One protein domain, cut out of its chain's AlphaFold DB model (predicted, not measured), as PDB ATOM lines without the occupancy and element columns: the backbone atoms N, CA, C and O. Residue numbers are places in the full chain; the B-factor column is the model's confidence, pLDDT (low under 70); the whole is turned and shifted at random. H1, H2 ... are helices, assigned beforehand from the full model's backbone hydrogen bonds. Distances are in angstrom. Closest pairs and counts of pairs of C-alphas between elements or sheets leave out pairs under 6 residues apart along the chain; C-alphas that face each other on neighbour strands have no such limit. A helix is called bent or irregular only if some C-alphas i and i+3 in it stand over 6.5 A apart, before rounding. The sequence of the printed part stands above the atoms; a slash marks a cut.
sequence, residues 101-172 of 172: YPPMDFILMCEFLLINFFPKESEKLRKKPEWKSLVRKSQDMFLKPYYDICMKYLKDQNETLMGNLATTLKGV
ATOM      1  N   TYR A 101     209.950 205.281 245.910       68.44
ATOM      2  CA  TYR A 101     208.994 204.498 246.643       68.44
ATOM      3  C   TYR A 101     209.835 203.646 247.583       68.44
ATOM      4  O   TYR A 101     210.827 203.054 247.138       68.44
ATOM      5  N   PRO A 102     209.500 203.610 248.878       80.62
ATOM      6  CA  PRO A 102     210.211 202.758 249.808       80.62
ATOM      7  C   PRO A 102     210.210 201.308 249.300       80.62
ATOM      8  O   PRO A 102     209.202 200.878 248.737       80.62
ATOM      9  N   PRO A 103     211.296 200.542 249.478       81.88
ATOM     10  CA  PRO A 103     211.335 199.145 249.070       81.88
ATOM     11  C   PRO A 103     210.137 198.371 249.628       81.88
ATOM     12  O   PRO A 103     209.842 198.451 250.819       81.88
ATOM     13  N   MET A 104     209.449 197.616 248.776       80.44
ATOM     14  CA  MET A 104     208.316 196.785 249.181       80.44
ATOM     15  C   MET A 104     208.601 195.338 248.846       80.44
ATOM     16  O   MET A 104     208.964 195.020 247.715       80.44
ATOM     17  N   ASP A 105     208.346 194.464 249.807       82.81
ATOM     18  CA  ASP A 105     208.214 193.042 249.554       82.81
ATOM     19  C   ASP A 105     206.734 192.657 249.395       82.81
ATOM     20  O   ASP A 105     205.814 193.476 249.517       82.81
ATOM     21  N   PHE A 106     206.497 191.374 249.129       84.25
ATOM     22  CA  PHE A 106     205.152 190.836 248.963       84.25
ATOM     23  C   PHE A 106     204.264 191.065 250.200       84.25
ATOM     24  O   PHE A 106     203.083 191.382 250.060       84.25
ATOM     25  N   ILE A 107     204.824 190.966 251.410       92.12
ATOM     26  CA  ILE A 107     204.086 191.161 252.665       92.12
ATOM     27  C   ILE A 107     203.630 192.613 252.814       92.12
ATOM     28  O   ILE A 107     202.455 192.865 253.094       92.12
ATOM     29  N   LEU A 108     204.535 193.571 252.606       90.69
ATOM     30  CA  LEU A 108     204.228 194.997 252.663       90.69
ATOM     31  C   LEU A 108     203.215 195.383 251.585       90.69
ATOM     32  O   LEU A 108     202.316 196.184 251.848       90.69
ATOM     33  N   MET A 109     203.304 194.786 250.390       84.25
ATOM     34  CA  MET A 109     202.292 194.983 249.354       84.25
ATOM     35  C   MET A 109     200.924 194.468 249.819       84.25
ATOM     36  O   MET A 109     199.931 195.183 249.682       84.25
ATOM     37  N   CYS A 110     200.844 193.259 250.378       89.06
ATOM     38  CA  CYS A 110     199.587 192.731 250.902       89.06
ATOM     39  C   CYS A 110     198.993 193.648 251.981       89.06
ATOM     40  O   CYS A 110     197.800 193.938 251.931       89.06
ATOM     41  N   GLU A 111     199.813 194.159 252.905       93.75
ATOM     42  CA  GLU A 111     199.384 195.141 253.912       93.75
ATOM     43  C   GLU A 111     198.805 196.403 253.253       93.75
ATOM     44  O   GLU A 111     197.700 196.833 253.592       93.75
ATOM     45  N   PHE A 112     199.503 196.958 252.258       87.19
ATOM     46  CA  PHE A 112     199.046 198.120 251.498       87.19
ATOM     47  C   PHE A 112     197.708 197.863 250.787       87.19
ATOM     48  O   PHE A 112     196.776 198.661 250.916       87.19
ATOM     49  N   LEU A 113     197.584 196.747 250.062       82.75
ATOM     50  CA  LEU A 113     196.364 196.398 249.332       82.75
ATOM     51  C   LEU A 113     195.180 196.209 250.283       82.75
ATOM     52  O   LEU A 113     194.090 196.717 250.025       82.75
ATOM     53  N   LEU A 114     195.393 195.520 251.404       88.31
ATOM     54  CA  LEU A 114     194.350 195.299 252.398       88.31
ATOM     55  C   LEU A 114     193.863 196.620 252.994       88.31
ATOM     56  O   LEU A 114     192.658 196.838 253.065       88.31
ATOM     57  N   ILE A 115     194.771 197.513 253.402       89.62
ATOM     58  CA  ILE A 115     194.395 198.804 253.999       89.62
ATOM     59  C   ILE A 115     193.561 199.652 253.031       89.62
ATOM     60  O   ILE A 115     192.576 200.253 253.456       89.62
ATOM     61  N   ASN A 116     193.935 199.688 251.750       75.19
ATOM     62  CA  ASN A 116     193.314 200.587 250.776       75.19
ATOM     63  C   ASN A 116     192.044 200.015 250.130       75.19
ATOM     64  O   ASN A 116     191.113 200.769 249.862       75.19
ATOM     65  N   PHE A 117     191.981 198.703 249.884       79.81
ATOM     66  CA  PHE A 117     190.885 198.087 249.122       79.81
ATOM     67  C   PHE A 117     189.965 197.196 249.965       79.81
ATOM     68  O   PHE A 117     188.827 196.952 249.571       79.81
ATOM     69  N   PHE A 118     190.419 196.740 251.136       86.56
ATOM     70  CA  PHE A 118     189.665 195.845 252.022       86.56
ATOM     71  C   PHE A 118     189.720 196.329 253.481       86.56
ATOM     72  O   PHE A 118     190.196 195.610 254.364       86.56
ATOM     73  N   PRO A 119     189.272 197.564 253.781       82.56
ATOM     74  CA  PRO A 119     189.543 198.212 255.066       82.56
ATOM     75  C   PRO A 119     188.984 197.442 256.275       82.56
ATOM     76  O   PRO A 119     189.620 197.413 257.330       82.56
ATOM     77  N   LYS A 120     187.837 196.761 256.129       90.50
ATOM     78  CA  LYS A 120     187.219 195.965 257.207       90.50
ATOM     79  C   LYS A 120     188.011 194.686 257.494       90.50
ATOM     80  O   LYS A 120     188.239 194.330 258.650       90.50
ATOM     81  N   GLU A 121     188.429 193.984 256.448       94.31
ATOM     82  CA  GLU A 121     189.240 192.769 256.520       94.31
ATOM     83  C   GLU A 121     190.642 193.099 257.034       94.31
ATOM     84  O   GLU A 121     191.148 192.410 257.921       94.31
ATOM     85  N   SER A 122     191.223 194.197 256.546       93.81
ATOM     86  CA  SER A 122     192.488 194.753 257.023       93.81
ATOM     87  C   SER A 122     192.445 195.020 258.517       93.81
ATOM     88  O   SER A 122     193.333 194.580 259.237       93.81
ATOM     89  N   GLU A 123     191.406 195.684 259.027       94.31
ATOM     90  CA  GLU A 123     191.295 195.959 260.460       94.31
ATOM     91  C   GLU A 123     191.287 194.667 261.295       94.31
ATOM     92  O   GLU A 123     191.979 194.570 262.311       94.31
ATOM     93  N   LYS A 124     190.545 193.646 260.849       96.38
ATOM     94  CA  LYS A 124     190.517 192.332 261.510       96.38
ATOM     95  C   LYS A 124     191.880 191.645 261.452       96.38
ATOM     96  O   LYS A 124     192.329 191.106 262.463       96.38
ATOM     97  N   LEU A 125     192.540 191.659 260.295       95.50
ATOM     98  CA  LEU A 125     193.831 191.003 260.102       95.50
ATOM     99  C   LEU A 125     194.941 191.705 260.890       95.50
ATOM    100  O   LEU A 125     195.680 191.049 261.617       95.50
ATOM    101  N   ARG A 126     194.991 193.040 260.852       95.12
ATOM    102  CA  ARG A 126     195.949 193.869 261.598       95.12
ATOM    103  C   ARG A 126     195.774 193.798 263.106       95.12
ATOM    104  O   ARG A 126     196.675 194.221 263.817       95.12
ATOM    105  N   LYS A 127     194.674 193.248 263.630       96.25
ATOM    106  CA  LYS A 127     194.546 192.918 265.061       96.25
ATOM    107  C   LYS A 127     195.280 191.626 265.438       96.25
ATOM    108  O   LYS A 127     195.670 191.501 266.599       96.25
ATOM    109  N   LYS A 128     195.531 190.716 264.489       97.94
ATOM    110  CA  LYS A 128     196.192 189.427 264.739       97.94
ATOM    111  C   LYS A 128     197.698 189.602 265.015       97.94
ATOM    112  O   LYS A 128     198.382 190.249 264.213       97.94
ATOM    113  N   PRO A 129     198.237 189.054 266.120       97.81
ATOM    114  CA  PRO A 129     199.660 189.159 266.452       97.81
ATOM    115  C   PRO A 129     200.596 188.600 265.374       97.81
ATOM    116  O   PRO A 129     201.657 189.173 265.127       97.81
ATOM    117  N   GLU A 130     200.195 187.518 264.709       97.06
ATOM    118  CA  GLU A 130     200.981 186.826 263.686       97.06
ATOM    119  C   GLU A 130     201.200 187.726 262.471       97.06
ATOM    120  O   GLU A 130     202.328 187.890 262.008       97.06
ATOM    121  N   TRP A 131     200.132 188.380 262.009       97.19
ATOM    122  CA  TRP A 131     200.198 189.313 260.891       97.19
ATOM    123  C   TRP A 131     201.042 190.546 261.228       97.19
ATOM    124  O   TRP A 131     201.932 190.908 260.464       97.19
ATOM    125  N   LYS A 132     200.850 191.142 262.417       97.19
ATOM    126  CA  LYS A 132     201.693 192.261 262.880       97.19
ATOM    127  C   LYS A 132     203.173 191.884 262.912       97.19
ATOM    128  O   LYS A 132     204.012 192.688 262.521       97.19
ATOM    129  N   SER A 133     203.490 190.694 263.422       97.88
ATOM    130  CA  SER A 133     204.866 190.197 263.510       97.88
ATOM    131  C   SER A 133     205.480 190.032 262.122       97.88
ATOM    132  O   SER A 133     206.607 190.466 261.898       97.88
ATOM    133  N   LEU A 134     204.721 189.474 261.176       97.50
ATOM    134  CA  LEU A 134     205.160 189.290 259.796       97.50
ATOM    135  C   LEU A 134     205.433 190.630 259.100       97.50
ATOM    136  O   LEU A 134     206.535 190.835 258.602       97.50
ATOM    137  N   VAL A 135     204.476 191.563 259.151       97.31
ATOM    138  CA  VAL A 135     204.636 192.906 258.568       97.31
ATOM    139  C   VAL A 135     205.842 193.619 259.178       97.31
ATOM    140  O   VAL A 135     206.668 194.144 258.442       97.31
ATOM    141  N   ARG A 136     206.008 193.589 260.507       97.44
ATOM    142  CA  ARG A 136     207.150 194.229 261.184       97.44
ATOM    143  C   ARG A 136     208.496 193.660 260.754       97.44
ATOM    144  O   ARG A 136     209.411 194.434 260.516       97.44
ATOM    145  N   LYS A 137     208.611 192.338 260.596       97.50
ATOM    146  CA  LYS A 137     209.846 191.717 260.090       97.50
ATOM    147  C   LYS A 137     210.201 192.226 258.692       97.50
ATOM    148  O   LYS A 137     211.358 192.557 258.454       97.50
ATOM    149  N   SER A 138     209.218 192.343 257.800       94.44
ATOM    150  CA  SER A 138     209.430 192.934 256.473       94.44
ATOM    151  C   SER A 138     209.811 194.416 256.556       94.44
ATOM    152  O   SER A 138     210.729 194.859 255.871       94.44
ATOM    153  N   GLN A 139     209.173 195.192 257.439       95.69
ATOM    154  CA  GLN A 139     209.542 196.595 257.674       95.69
ATOM    155  C   GLN A 139     210.989 196.731 258.171       95.69
ATOM    156  O   GLN A 139     211.727 197.575 257.666       95.69
ATOM    157  N   ASP A 140     211.408 195.896 259.122       96.38
ATOM    158  CA  ASP A 140     212.767 195.902 259.668       96.38
ATOM    159  C   ASP A 140     213.815 195.509 258.618       96.38
ATOM    160  O   ASP A 140     214.917 196.055 258.623       96.38
ATOM    161  N   MET A 141     213.475 194.590 257.711       89.94
ATOM    162  CA  MET A 141     214.383 194.117 256.666       89.94
ATOM    163  C   MET A 141     214.547 195.125 255.521       89.94
ATOM    164  O   MET A 141     215.660 195.316 255.038       89.94
ATOM    165  N   PHE A 142     213.461 195.775 255.095       86.25
ATOM    166  CA  PHE A 142     213.450 196.576 253.865       86.25
ATOM    167  C   PHE A 142     213.277 198.076 254.112       86.25
ATOM    168  O   PHE A 142     214.041 198.889 253.587       86.25
ATOM    169  N   LEU A 143     212.293 198.464 254.926       90.25
ATOM    170  CA  LEU A 143     211.943 199.874 255.109       90.25
ATOM    171  C   LEU A 143     212.905 200.596 256.044       90.25
ATOM    172  O   LEU A 143     213.302 201.723 255.758       90.25
ATOM    173  N   LYS A 144     213.286 199.969 257.158       93.00
ATOM    174  CA  LYS A 144     214.144 200.608 258.159       93.00
ATOM    175  C   LYS A 144     215.516 201.005 257.587       93.00
ATOM    176  O   LYS A 144     215.839 202.188 257.682       93.00
ATOM    177  N   PRO A 145     216.272 200.119 256.901       90.31
ATOM    178  CA  PRO A 145     217.550 200.506 256.300       90.31
ATOM    179  C   PRO A 145     217.394 201.604 255.243       90.31
ATOM    180  O   PRO A 145     218.201 202.530 255.183       90.31
ATOM    181  N   TYR A 146     216.332 201.536 254.435       88.31
ATOM    182  CA  TYR A 146     216.037 202.555 253.430       88.31
ATOM    183  C   TYR A 146     215.802 203.935 254.057       88.31
ATOM    184  O   TYR A 146     216.392 204.924 253.616       88.31
ATOM    185  N   TYR A 147     214.976 204.014 255.103       92.12
ATOM    186  CA  TYR A 147     214.706 205.277 255.786       92.12
ATOM    187  C   TYR A 147     215.929 205.806 256.535       92.12
ATOM    188  O   TYR A 147     216.165 207.012 256.502       92.12
ATOM    189  N   ASP A 148     216.743 204.937 257.135       92.81
ATOM    190  CA  ASP A 148     217.998 205.342 257.775       92.81
ATOM    191  C   ASP A 148     218.959 205.988 256.757       92.81
ATOM    192  O   ASP A 148     219.546 207.039 257.035       92.81
ATOM    193  N   ILE A 149     219.058 205.431 255.543       89.50
ATOM    194  CA  ILE A 149     219.834 206.013 254.434       89.50
ATOM    195  C   ILE A 149     219.245 207.356 253.990       89.50
ATOM    196  O   ILE A 149     219.980 208.337 253.864       89.50
ATOM    197  N   CYS A 150     217.926 207.435 253.792       89.38
ATOM    198  CA  CYS A 150     217.274 208.686 253.403       89.38
ATOM    199  C   CYS A 150     217.520 209.786 254.440       89.38
ATOM    200  O   CYS A 150     217.877 210.907 254.088       89.38
ATOM    201  N   MET A 151     217.392 209.455 255.724       93.69
ATOM    202  CA  MET A 151     217.649 210.383 256.821       93.69
ATOM    203  C   MET A 151     219.113 210.810 256.890       93.69
ATOM    204  O   MET A 151     219.385 211.969 257.205       93.69
ATOM    205  N   LYS A 152     220.057 209.912 256.594       92.88
ATOM    206  CA  LYS A 152     221.475 210.263 256.473       92.88
ATOM    207  C   LYS A 152     221.685 211.293 255.359       92.88
ATOM    208  O   LYS A 152     222.293 212.324 255.622       92.88
ATOM    209  N   TYR A 153     221.145 211.057 254.164       91.62
ATOM    210  CA  TYR A 153     221.306 211.970 253.026       91.62
ATOM    211  C   TYR A 153     220.558 213.289 253.177       91.62
ATOM    212  O   TYR A 153     221.054 214.314 252.746       91.62
ATOM    213  N   LEU A 154     219.405 213.305 253.842       90.56
ATOM    214  CA  LEU A 154     218.715 214.562 254.145       90.56
ATOM    215  C   LEU A 154     219.484 215.430 255.150       90.56
ATOM    216  O   LEU A 154     219.360 216.653 255.124       90.56
ATOM    217  N   LYS A 155     220.266 214.812 256.043       93.62
ATOM    218  CA  LYS A 155     221.173 215.531 256.952       93.62
ATOM    219  C   LYS A 155     222.443 215.998 256.240       93.62
ATOM    220  O   LYS A 155     222.977 217.047 256.586       93.62
ATOM    221  N   ASP A 156     222.921 215.216 255.278       84.69
ATOM    222  CA  ASP A 156     224.102 215.496 254.468       84.69
ATOM    223  C   ASP A 156     223.730 216.406 253.282       84.69
ATOM    224  O   ASP A 156     223.411 215.948 252.191       84.69
ATOM    225  N   GLN A 157     223.732 217.724 253.505       81.31
ATOM    226  CA  GLN A 157     223.288 218.733 252.525       81.31
ATOM    227  C   GLN A 157     224.227 218.917 251.312       81.31
ATOM    228  O   GLN A 157     224.109 219.901 250.587       81.31
ATOM    229  N   ASN A 158     225.163 217.994 251.086       89.12
ATOM    230  CA  ASN A 158     226.120 218.056 249.984       89.12
ATOM    231  C   ASN A 158     225.492 217.757 248.611       89.12
ATOM    232  O   ASN A 158     226.013 218.202 247.592       89.12
ATOM    233  N   GLU A 159     224.384 217.015 248.573       89.94
ATOM    234  CA  GLU A 159     223.625 216.689 247.362       89.94
ATOM    235  C   GLU A 159     222.147 216.484 247.730       89.94
ATOM    236  O   GLU A 159     221.790 216.234 248.882       89.94
ATOM    237  N   THR A 160     221.256 216.587 246.749       88.19
ATOM    238  CA  THR A 160     219.848 216.224 246.900       88.19
ATOM    239  C   THR A 160     219.690 214.753 247.311       88.19
ATOM    240  O   THR A 160     220.471 213.881 246.923       88.19
ATOM    241  N   LEU A 161     218.618 214.433 248.047       84.62
ATOM    242  CA  LEU A 161     218.291 213.044 248.398       84.62
ATOM    243  C   LEU A 161     218.265 212.139 247.153       84.62
ATOM    244  O   LEU A 161     218.806 211.038 247.171       84.62
ATOM    245  N   MET A 162     217.679 212.626 246.058       81.75
ATOM    246  CA  MET A 162     217.585 211.869 244.811       81.75
ATOM    247  C   MET A 162     218.939 211.666 244.131       81.75
ATOM    248  O   MET A 162     219.193 210.567 243.640       81.75
ATOM    249  N   GLY A 163     219.822 212.670 244.141       82.56
ATOM    250  CA  GLY A 163     221.186 212.526 243.629       82.56
ATOM    251  C   GLY A 163     221.969 211.450 244.385       82.56
ATOM    252  O   GLY A 163     222.561 210.564 243.767       82.56
ATOM    253  N   ASN A 164     221.876 211.449 245.718       84.88
ATOM    254  CA  ASN A 164     222.535 210.457 246.571       84.88
ATOM    255  C   ASN A 164     221.960 209.034 246.425       84.88
ATOM    256  O   ASN A 164     222.700 208.044 246.420       84.88
ATOM    257  N   LEU A 165     220.640 208.891 246.283       78.38
ATOM    258  CA  LEU A 165     220.022 207.579 246.061       78.38
ATOM    259  C   LEU A 165     220.387 207.002 244.682       78.38
ATOM    260  O   LEU A 165     220.621 205.799 244.564       78.38
ATOM    261  N   ALA A 166     220.514 207.848 243.656       71.94
ATOM    262  CA  ALA A 166     220.889 207.427 242.306       71.94
ATOM    263  C   ALA A 166     222.342 206.923 242.186       71.94
ATOM    264  O   ALA A 166     222.652 206.156 241.271       71.94
ATOM    265  N   THR A 167     223.242 207.343 243.081       69.75
ATOM    266  CA  THR A 167     224.646 206.896 243.127       69.75
ATOM    267  C   THR A 167     224.843 205.675 244.020       69.75
ATOM    268  O   THR A 167     225.610 204.786 243.667       69.75
ATOM    269  N   THR A 168     224.115 205.578 245.134       62.84
ATOM    270  CA  THR A 168     224.221 204.453 246.086       62.84
ATOM    271  C   THR A 168     223.747 203.134 245.480       62.84
ATOM    272  O   THR A 168     224.366 202.094 245.683       62.84
ATOM    273  N   LEU A 169     222.688 203.181 244.666       52.00
ATOM    274  CA  LEU A 169     222.192 202.015 243.933       52.00
ATOM    275  C   LEU A 169     223.170 201.527 242.850       52.00
ATOM    276  O   LEU A 169     222.970 200.449 242.314       52.00
ATOM    277  N   LYS A 170     224.245 202.278 242.552       42.00
ATOM    278  CA  LYS A 170     225.307 201.868 241.620       42.00
ATOM    279  C   LYS A 170     226.439 201.047 242.252       42.00
ATOM    280  O   LYS A 170     227.393 200.722 241.558       42.00
ATOM    281  N   GLY A 171     226.380 200.763 243.553       33.25
ATOM    282  CA  GLY A 171     227.480 200.141 244.301       33.25
ATOM    283  C   GLY A 171     227.195 198.754 244.879       33.25
ATOM    284  O   GLY A 171     228.044 198.253 245.614       33.25
ATOM    285  N   VAL A 172     226.028 198.165 244.592       37.53
ATOM    286  CA  VAL A 172     225.621 196.819 245.041       37.53
ATOM    287  C   VAL A 172     225.380 195.930 243.838       37.53
ATOM    288  O   VAL A 172     224.584 196.359 242.973       37.53
TER     289      VAL A 172
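This is residues 101 to 172 of the 172 residues of an uncharacterized protein of marine sediment metagenome (UniProt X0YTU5). One long bent helix, H3, makes the length of this domain, with the two helices H1 and H2 at one of its ends and the single short helix H4 at the other. At one end H1 and H2 fold back beside its arm H3a, where H1 packs crosswise on H3a; at the other end the short helix H4 packs on its arm H3b, and residues 116 to 121, at the turn from H1 into H2, stick out. The 72 printed residues hold four named helices, H1, H2, H3 and H4 in that order, and no named strand; the class is all helix. The whole is loose, with a radius of gyration of the C-alphas of 15.6 A, and spans 45 by 21 by 21 A.

H3, residues 129 to 155, was assigned as one helix by its hydrogen bonds but is bent, with C-alphas 141 and 144 6.7 A apart. Its arms are H3a, residues 129 to 141, and H3b, residues 144 to 155, and their lines stand at a steep tilt of 45 degrees. H1, residues 106 to 117, touches H3a with residues 107 to 111 alone; the closest C-alphas are those of Ile 107 and Val 135, 6.2 A apart. H1 and H3a run opposite ways at a steep tilt of 60 degrees. H2, residues 119 to 127, touches residues 111 to 115 of H1, with the C-alphas of Leu 114 and Ser 122 closest at 5.0 A; their steep tilt is 46 degrees, opposite ways. H2 and H3a are close but not clearly touching, about perpendicular at 89 degrees, with the C-alphas of Arg 126 and Lys 132 closest at 6.1 A. H4, residues 161 to 168, touches residues 150 to 154 of H3b; the closest C-alphas are those of Tyr 153 and Leu 161, 5.6 A apart, and the two run opposite ways at a steep tilt of 60 degrees. The helix packing is mostly crossed: 0 of the 3 touching pairs are at a shallow tilt. H4 is apart from H1, H2 and H3a. In H1, H2, H3a, H3b and H4 every O i to N i+4 pair is within hydrogen-bond range.

H3a begins at C-alpha 129, at (199.660, 189.159, 266.452), and measures 18.4 A from first to last C-alpha. H3b measures 16.5 A and ends at C-alpha 155, at (221.173, 215.531, 256.952). H1 measures 16.0 A, H2 12.4 A and H4 10.7 A. H1 begins at C-alpha 106, at (205.152, 190.836, 248.963), and H4 ends at C-alpha 168, at (224.221, 204.453, 246.086).

The two C-alphas farthest apart, those of Lys 124 and Asn 158, are 45.4 A from each other. The printed part has no cut, and the links H1 to H2, H2 to H3 and H3 to H4 are tight. Residue 172 is the chain's last. The mean pLDDT of the printed part is 86.1; residue 101 and residues 167 to 172 are under 70.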